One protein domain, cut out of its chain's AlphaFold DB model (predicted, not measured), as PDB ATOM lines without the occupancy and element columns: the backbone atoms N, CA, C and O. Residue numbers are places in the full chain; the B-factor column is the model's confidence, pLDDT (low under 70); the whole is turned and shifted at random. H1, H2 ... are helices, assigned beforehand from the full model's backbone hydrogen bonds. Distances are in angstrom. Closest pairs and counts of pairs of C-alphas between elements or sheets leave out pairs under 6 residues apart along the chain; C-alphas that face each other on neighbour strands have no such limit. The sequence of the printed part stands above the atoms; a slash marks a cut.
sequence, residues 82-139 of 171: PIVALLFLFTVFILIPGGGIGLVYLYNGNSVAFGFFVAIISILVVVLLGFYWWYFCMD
ATOM      1  N   PRO A  82       5.403 -28.569  -7.593       80.12
ATOM      2  CA  PRO A  82       6.426 -29.186  -8.449       80.12
ATOM      3  C   PRO A  82       7.063 -30.445  -7.842       80.12
ATOM      4  O   PRO A  82       7.451 -31.366  -8.560       80.12
ATOM      5  N   ILE A  83       7.107 -30.524  -6.506       78.94
ATOM      6  CA  ILE A  83       7.580 -31.699  -5.758       78.94
ATOM      7  C   ILE A  83       6.769 -32.954  -6.123       78.94
ATOM      8  O   ILE A  83       7.325 -34.048  -6.140       78.94
ATOM      9  N   VAL A  84       5.488 -32.822  -6.486       81.19
ATOM     10  CA  VAL A  84       4.651 -33.959  -6.907       81.19
ATOM     11  C   VAL A  84       5.193 -34.604  -8.183       81.19
ATOM     12  O   VAL A  84       5.233 -35.829  -8.259       81.19
ATOM     13  N   ALA A  85       5.668 -33.820  -9.156       84.19
ATOM     14  CA  ALA A  85       6.300 -34.374 -10.357       84.19
ATOM     15  C   ALA A  85       7.613 -35.094 -10.035       84.19
ATOM     16  O   ALA A  85       7.879 -36.159 -10.591       84.19
ATOM     17  N   LEU A  86       8.410 -34.547  -9.112       84.81
ATOM     18  CA  LEU A  86       9.665 -35.163  -8.680       84.81
ATOM     19  C   LEU A  86       9.407 -36.487  -7.951       84.81
ATOM     20  O   LEU A  86      10.032 -37.494  -8.276       84.81
ATOM     21  N   LEU A  87       8.450 -36.514  -7.021       85.12
ATOM     22  CA  LEU A  87       8.037 -37.732  -6.321       85.12
ATOM     23  C   LEU A  87       7.463 -38.773  -7.283       85.12
ATOM     24  O   LEU A  87       7.774 -39.957  -7.153       85.12
ATOM     25  N   PHE A  88       6.662 -38.347  -8.262       86.25
ATOM     26  CA  PHE A  88       6.152 -39.223  -9.311       86.25
ATOM     27  C   PHE A  88       7.297 -39.849 -10.117       86.25
ATOM     28  O   PHE A  88       7.345 -41.069 -10.253       86.25
ATOM     29  N   LEU A  89       8.253 -39.042 -10.587       88.38
ATOM     30  CA  LEU A  89       9.403 -39.523 -11.352       88.38
ATOM     31  C   LEU A  89      10.270 -40.477 -10.522       88.38
ATOM     32  O   LEU A  89      10.598 -41.563 -10.993       88.38
ATOM     33  N   PHE A  90      10.570 -40.124  -9.271       86.81
ATOM     34  CA  PHE A  90      11.312 -40.990  -8.357       86.81
ATOM     35  C   PHE A  90      10.595 -42.329  -8.140       86.81
ATOM     36  O   PHE A  90      11.198 -43.397  -8.225       86.81
ATOM     37  N   THR A  91       9.282 -42.290  -7.919       86.06
ATOM     38  CA  THR A  91       8.493 -43.503  -7.693       86.06
ATOM     39  C   THR A  91       8.476 -44.392  -8.935       86.06
ATOM     40  O   THR A  91       8.760 -45.583  -8.843       86.06
ATOM     41  N   VAL A  92       8.185 -43.823 -10.107       88.38
ATOM     42  CA  VAL A  92       7.981 -44.594 -11.341       88.38
ATOM     43  C   VAL A  92       9.287 -45.078 -11.965       88.38
ATOM     44  O   VAL A  92       9.321 -46.193 -12.475       88.38
ATOM     45  N   PHE A  93      10.360 -44.287 -11.917       86.75
ATOM     46  CA  PHE A  93      11.625 -44.634 -12.579       86.75
ATOM     47  C   PHE A  93      12.650 -45.293 -11.656       86.75
ATOM     48  O   PHE A  93      13.522 -46.002 -12.151       86.75
ATOM     49  N   ILE A  94      12.567 -45.090 -10.337       84.88
ATOM     50  CA  ILE A  94      13.543 -45.647  -9.388       84.88
ATOM     51  C   ILE A  94      12.879 -46.692  -8.499       84.88
ATOM     52  O   ILE A  94      13.313 -47.843  -8.478       84.88
ATOM     53  N   LEU A  95      11.815 -46.319  -7.788       84.12
ATOM     54  CA  LEU A  95      11.236 -47.177  -6.754       84.12
ATOM     55  C   LEU A  95      10.564 -48.424  -7.349       84.12
ATOM     56  O   LEU A  95      10.842 -49.529  -6.891       84.12
ATOM     57  N   ILE A  96       9.733 -48.274  -8.386       86.94
ATOM     58  CA  ILE A  96       9.039 -49.407  -9.022       86.94
ATOM     59  C   ILE A  96      10.029 -50.371  -9.709       86.94
ATOM     60  O   ILE A  96      10.014 -51.556  -9.364       86.94
ATOM     61  N   PRO A  97      10.922 -49.930 -10.622       86.69
ATOM     62  CA  PRO A  97      11.875 -50.830 -11.270       86.69
ATOM     63  C   PRO A  97      12.879 -51.418 -10.278       86.69
ATOM     64  O   PRO A  97      13.146 -52.619 -10.310       86.69
ATOM     65  N   GLY A  98      13.388 -50.598  -9.351       84.19
ATOM     66  CA  GLY A  98      14.296 -51.045  -8.295       84.19
ATOM     67  C   GLY A  98      13.652 -52.085  -7.378       84.19
ATOM     68  O   GLY A  98      14.288 -53.082  -7.043       84.19
ATOM     69  N   GLY A  99      12.374 -51.907  -7.036       83.69
ATOM     70  CA  GLY A  99      11.595 -52.884  -6.280       83.69
ATOM     71  C   GLY A  99      11.396 -54.196  -7.040       83.69
ATOM     72  O   GLY A  99      11.599 -55.264  -6.466       83.69
ATOM     73  N   GLY A 100      11.069 -54.130  -8.335       86.06
ATOM     74  CA  GLY A 100      10.923 -55.317  -9.184       86.06
ATOM     75  C   GLY A 100      12.216 -56.129  -9.286       86.06
ATOM     76  O   GLY A 100      12.208 -57.338  -9.060       86.06
ATOM     77  N   ILE A 101      13.344 -55.460  -9.539       83.81
ATOM     78  CA  ILE A 101      14.668 -56.098  -9.550       83.81
ATOM     79  C   ILE A 101      14.985 -56.680  -8.167       83.81
ATOM     80  O   ILE A 101      15.359 -57.848  -8.061       83.81
ATOM     81  N   GLY A 102      14.778 -55.909  -7.097       80.81
ATOM     82  CA  GLY A 102      14.996 -56.366  -5.724       80.81
ATOM     83  C   GLY A 102      14.207 -57.635  -5.383       80.81
ATOM     84  O   GLY A 102      14.770 -58.557  -4.794       80.81
ATOM     85  N   LEU A 103      12.944 -57.727  -5.811       82.94
ATOM     86  CA  LEU A 103      12.097 -58.906  -5.614       82.94
ATOM     87  C   LEU A 103      12.631 -60.138  -6.361       82.94
ATOM     88  O   LEU A 103      12.678 -61.230  -5.793       82.94
ATOM     89  N   VAL A 104      13.080 -59.967  -7.608       84.56
ATOM     90  CA  VAL A 104      13.698 -61.047  -8.398       84.56
ATOM     91  C   VAL A 104      14.959 -61.570  -7.706       84.56
ATOM     92  O   VAL A 104      15.156 -62.780  -7.601       84.56
ATOM     93  N   TYR A 105      15.808 -60.685  -7.184       81.06
ATOM     94  CA  TYR A 105      17.014 -61.095  -6.461       81.06
ATOM     95  C   TYR A 105      16.713 -61.713  -5.091       81.06
ATOM     96  O   TYR A 105      17.454 -62.599  -4.663       81.06
ATOM     97  N   LEU A 106      15.626 -61.294  -4.431       78.44
ATOM     98  CA  LEU A 106      15.175 -61.881  -3.167       78.44
ATOM     99  C   LEU A 106      14.790 -63.347  -3.373       78.44
ATOM    100  O   LEU A 106      15.189 -64.206  -2.590       78.44
ATOM    101  N   TYR A 107      14.070 -63.633  -4.460       81.25
ATOM    102  CA  TYR A 107      13.691 -64.994  -4.831       81.25
ATOM    103  C   TYR A 107      14.906 -65.887  -5.137       81.25
ATOM    104  O   TYR A 107      14.915 -67.059  -4.776       81.25
ATOM    105  N   ASN A 108      15.965 -65.330  -5.730       83.31
ATOM    106  CA  ASN A 108      17.200 -66.064  -6.030       83.31
ATOM    107  C   ASN A 108      18.121 -66.273  -4.806       83.31
ATOM    108  O   ASN A 108      19.224 -66.793  -4.961       83.31
ATOM    109  N   GLY A 109      17.713 -65.858  -3.597       72.88
ATOM    110  CA  GLY A 109      18.481 -66.062  -2.360       72.88
ATOM    111  C   GLY A 109      19.800 -65.282  -2.289       72.88
ATOM    112  O   GLY A 109      20.645 -65.571  -1.443       72.88
ATOM    113  N   ASN A 110      19.995 -64.297  -3.170       72.12
ATOM    114  CA  ASN A 110      21.251 -63.569  -3.298       72.12
ATOM    115  C   ASN A 110      21.260 -62.342  -2.366       72.12
ATOM    116  O   ASN A 110      20.293 -61.575  -2.331       72.12
ATOM    117  N   SER A 111      22.370 -62.077  -1.663       72.69
ATOM    118  CA  SER A 111      22.494 -60.947  -0.712       72.69
ATOM    119  C   SER A 111      22.312 -59.558  -1.350       72.69
ATOM    120  O   SER A 111      22.147 -58.559  -0.652       72.69
ATOM    121  N   VAL A 112      22.291 -59.487  -2.683       70.69
ATOM    122  CA  VAL A 112      22.022 -58.279  -3.478       70.69
ATOM    123  C   VAL A 112      20.636 -57.691  -3.185       70.69
ATOM    124  O   VAL A 112      20.489 -56.470  -3.152       70.69
ATOM    125  N   ALA A 113      19.632 -58.524  -2.892       68.44
ATOM    126  CA  ALA A 113      18.283 -58.054  -2.561       68.44
ATOM    127  C   ALA A 113      18.251 -57.196  -1.285       68.44
ATOM    128  O   ALA A 113      17.559 -56.180  -1.227       68.44
ATOM    129  N   PHE A 114      19.060 -57.569  -0.289       69.06
ATOM    130  CA  PHE A 114      19.233 -56.788   0.933       69.06
ATOM    131  C   PHE A 114      19.878 -55.429   0.632       69.06
ATOM    132  O   PHE A 114      19.423 -54.407   1.139       69.06
ATOM    133  N   GLY A 115      20.870 -55.397  -0.266       74.38
ATOM    134  CA  GLY A 115      21.503 -54.157  -0.722       74.38
ATOM    135  C   GLY A 115      20.519 -53.183  -1.377       74.38
ATOM    136  O   GLY A 115      20.523 -52.000  -1.046       74.38
ATOM    137  N   PHE A 116      19.624 -53.672  -2.239       74.06
ATOM    138  CA  PHE A 116      18.578 -52.839  -2.850       74.06
ATOM    139  C   PHE A 116      17.561 -52.324  -1.832       74.06
ATOM    140  O   PHE A 116      17.190 -51.150  -1.875       74.06
ATOM    141  N   PHE A 117      17.128 -53.174  -0.899       71.69
ATOM    142  CA  PHE A 117      16.178 -52.776   0.137       71.69
ATOM    143  C   PHE A 117      16.766 -51.679   1.036       71.69
ATOM    144  O   PHE A 117      16.125 -50.655   1.275       71.69
ATOM    145  N   VAL A 118      18.025 -51.845   1.457       77.31
ATOM    146  CA  VAL A 118      18.769 -50.838   2.226       77.31
ATOM    147  C   VAL A 118      18.976 -49.562   1.409       77.31
ATOM    148  O   VAL A 118      18.774 -48.477   1.944       77.31
ATOM    149  N   ALA A 119      19.300 -49.660   0.116       78.00
ATOM    150  CA  ALA A 119      19.472 -48.495  -0.750       78.00
ATOM    151  C   ALA A 119      18.172 -47.683  -0.888       78.00
ATOM    152  O   ALA A 119      18.188 -46.474  -0.660       78.00
ATOM    153  N   ILE A 120      17.033 -48.325  -1.171       76.56
ATOM    154  CA  ILE A 120      15.733 -47.639  -1.290       76.56
ATOM    155  C   ILE A 120      15.344 -46.976   0.036       76.56
ATOM    156  O   ILE A 120      14.978 -45.799   0.041       76.56
ATOM    157  N   ILE A 121      15.473 -47.694   1.158       78.12
ATOM    158  CA  ILE A 121      15.209 -47.144   2.495       78.12
ATOM    159  C   ILE A 121      16.142 -45.962   2.779       78.12
ATOM    160  O   ILE A 121      15.682 -44.927   3.249       78.12
ATOM    161  N   SER A 122      17.431 -46.074   2.455       78.62
ATOM    162  CA  SER A 122      18.406 -45.007   2.695       78.62
ATOM    163  C   SER A 122      18.105 -43.752   1.878       78.62
ATOM    164  O   SER A 122      18.147 -42.655   2.425       78.62
ATOM    165  N   ILE A 123      17.708 -43.891   0.609       81.06
ATOM    166  CA  ILE A 123      17.327 -42.751  -0.231       81.06
ATOM    167  C   ILE A 123      16.046 -42.113   0.303       81.06
ATOM    168  O   ILE A 123      15.982 -40.892   0.424       81.06
ATOM    169  N   LEU A 124      15.048 -42.917   0.679       77.94
ATOM    170  CA  LEU A 124      13.815 -42.415   1.282       77.94
ATOM    171  C   LEU A 124      14.114 -41.625   2.565       77.94
ATOM    172  O   LEU A 124      13.606 -40.520   2.746       77.94
ATOM    173  N   VAL A 125      14.981 -42.161   3.427       83.94
ATOM    174  CA  VAL A 125      15.419 -41.509   4.665       83.94
ATOM    175  C   VAL A 125      16.179 -40.218   4.367       83.94
ATOM    176  O   VAL A 125      15.874 -39.203   4.980       83.94
ATOM    177  N   VAL A 126      17.104 -40.201   3.408       85.19
ATOM    178  CA  VAL A 126      17.840 -38.986   3.017       85.19
ATOM    179  C   VAL A 126      16.900 -37.920   2.457       85.19
ATOM    180  O   VAL A 126      17.040 -36.752   2.808       85.19
ATOM    181  N   VAL A 127      15.915 -38.295   1.639       82.38
ATOM    182  CA  VAL A 127      14.910 -37.360   1.105       82.38
ATOM    183  C   VAL A 127      14.047 -36.791   2.230       82.38
ATOM    184  O   VAL A 127      13.845 -35.579   2.290       82.38
ATOM    185  N   LEU A 128      13.574 -37.635   3.149       80.38
ATOM    186  CA  LEU A 128      12.762 -37.201   4.287       80.38
ATOM    187  C   LEU A 128      13.559 -36.332   5.264       80.38
ATOM    188  O   LEU A 128      13.052 -35.306   5.710       80.38
ATOM    189  N   LEU A 129      14.805 -36.697   5.567       84.50
ATOM    190  CA  LEU A 129      15.694 -35.915   6.427       84.50
ATOM    191  C   LEU A 129      16.115 -34.607   5.762       84.50
ATOM    192  O   LEU A 129      16.147 -33.585   6.433       84.50
ATOM    193  N   GLY A 130      16.385 -34.606   4.456       81.44
ATOM    194  CA  GLY A 130      16.672 -33.395   3.691       81.44
ATOM    195  C   GLY A 130      15.478 -32.445   3.668       81.44
ATOM    196  O   GLY A 130      15.640 -31.248   3.897       81.44
ATOM    197  N   PHE A 131      14.266 -32.977   3.484       80.81
ATOM    198  CA  PHE A 131      13.033 -32.196   3.569       80.81
ATOM    199  C   PHE A 131      12.788 -31.668   4.987       80.81
ATOM    200  O   PHE A 131      12.465 -30.496   5.159       80.81
ATOM    201  N   TYR A 132      12.988 -32.504   6.008       82.12
ATOM    202  CA  TYR A 132      12.862 -32.114   7.410       82.12
ATOM    203  C   TYR A 132      13.871 -31.020   7.779       82.12
ATOM    204  O   TYR A 132      13.496 -29.996   8.345       82.12
ATOM    205  N   TRP A 133      15.138 -31.199   7.405       82.56
ATOM    206  CA  TRP A 133      16.203 -30.222   7.616       82.56
ATOM    207  C   TRP A 133      15.900 -28.906   6.908       82.56
ATOM    208  O   TRP A 133      16.013 -27.839   7.500       82.56
ATOM    209  N   TRP A 134      15.457 -28.958   5.657       82.88
ATOM    210  CA  TRP A 134      15.058 -27.760   4.933       82.88
ATOM    211  C   TRP A 134      13.881 -27.042   5.614       82.88
ATOM    212  O   TRP A 134      13.934 -25.833   5.832       82.88
ATOM    213  N   TYR A 135      12.857 -27.788   6.033       75.50
ATOM    214  CA  TYR A 135      11.660 -27.232   6.661       75.50
ATOM    215  C   TYR A 135      11.931 -26.618   8.045       75.50
ATOM    216  O   TYR A 135      11.380 -25.563   8.364       75.50
ATOM    217  N   PHE A 136      12.759 -27.262   8.876       72.56
ATOM    218  CA  PHE A 136      13.011 -26.833  10.256       72.56
ATOM    219  C   PHE A 136      14.283 -25.997  10.437       72.56
ATOM    220  O   PHE A 136      14.288 -25.120  11.297       72.56
ATOM    221  N   CYS A 137      15.345 -26.247   9.670       73.38
ATOM    222  CA  CYS A 137      16.651 -25.607   9.864       73.38
ATOM    223  C   CYS A 137      16.972 -24.518   8.829       73.38
ATOM    224  O   CYS A 137      17.714 -23.599   9.161       73.38
ATOM    225  N   MET A 138      16.431 -24.580   7.606       63.75
ATOM    226  CA  MET A 138      16.702 -23.586   6.550       63.75
ATOM    227  C   MET A 138      15.469 -22.753   6.197       63.75
ATOM    228  O   MET A 138      15.038 -22.785   5.051       63.75
ATOM    229  N   ASP A 139      14.880 -22.056   7.179       68.38
ATOM    230  CA  ASP A 139      13.745 -21.107   7.046       68.38
ATOM    231  C   ASP A 139      12.579 -21.570   6.131       68.38
ATOM    232  O   ASP A 139      11.712 -20.795   5.716       68.38
TER     233      ASP A 139
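AT A GLANCE: This is residues 82 to 139 of the 171 residues of an uncharacterized protein of Aphanomyces euteiches (UniProt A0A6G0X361). Two long helices, H1 and H2, make a helical hairpin, packed together near their tight link and spreading toward their other ends as a narrow V, with a kink of 26 degrees in H1 near residue 96. Residues 125 to 139 stand free. The printed part has 58 residues with two named helices, H1 then H2, and no named strand: all helix. It is loose, with a radius of gyration of the C-alphas of 14.1 A, a rod spanning 47 by 21 by 8 A.

HOW THE PARTS SIT: H1, residues 82 to 107, touches H2, residues 112 to 137, the closest C-alphas being those of Gly 102 and Ala 113, 4.9 A apart. H1 touches with residues 95 to 106 alone, H2 with residues 112 to 120 alone. They run opposite ways at a shallow tilt of 22 degrees. Every O i to N i+4 pair is within hydrogen-bond range in H2, and 20 of 22 in H1.

IN THESE COORDINATES: H1 runs 36.7 A from C-alpha 82 at (6.426, -29.186, -8.449). H2 runs 35.7 A to C-alpha 137 at (16.651, -25.607, 9.864).

THE WHOLE: The C-alphas farthest apart, of Asn 108 and Asp 139, are 46.9 A apart. The printed part has no cut. In this model, pLDDT is under 70 at residues 113 to 114 and 138 to 139.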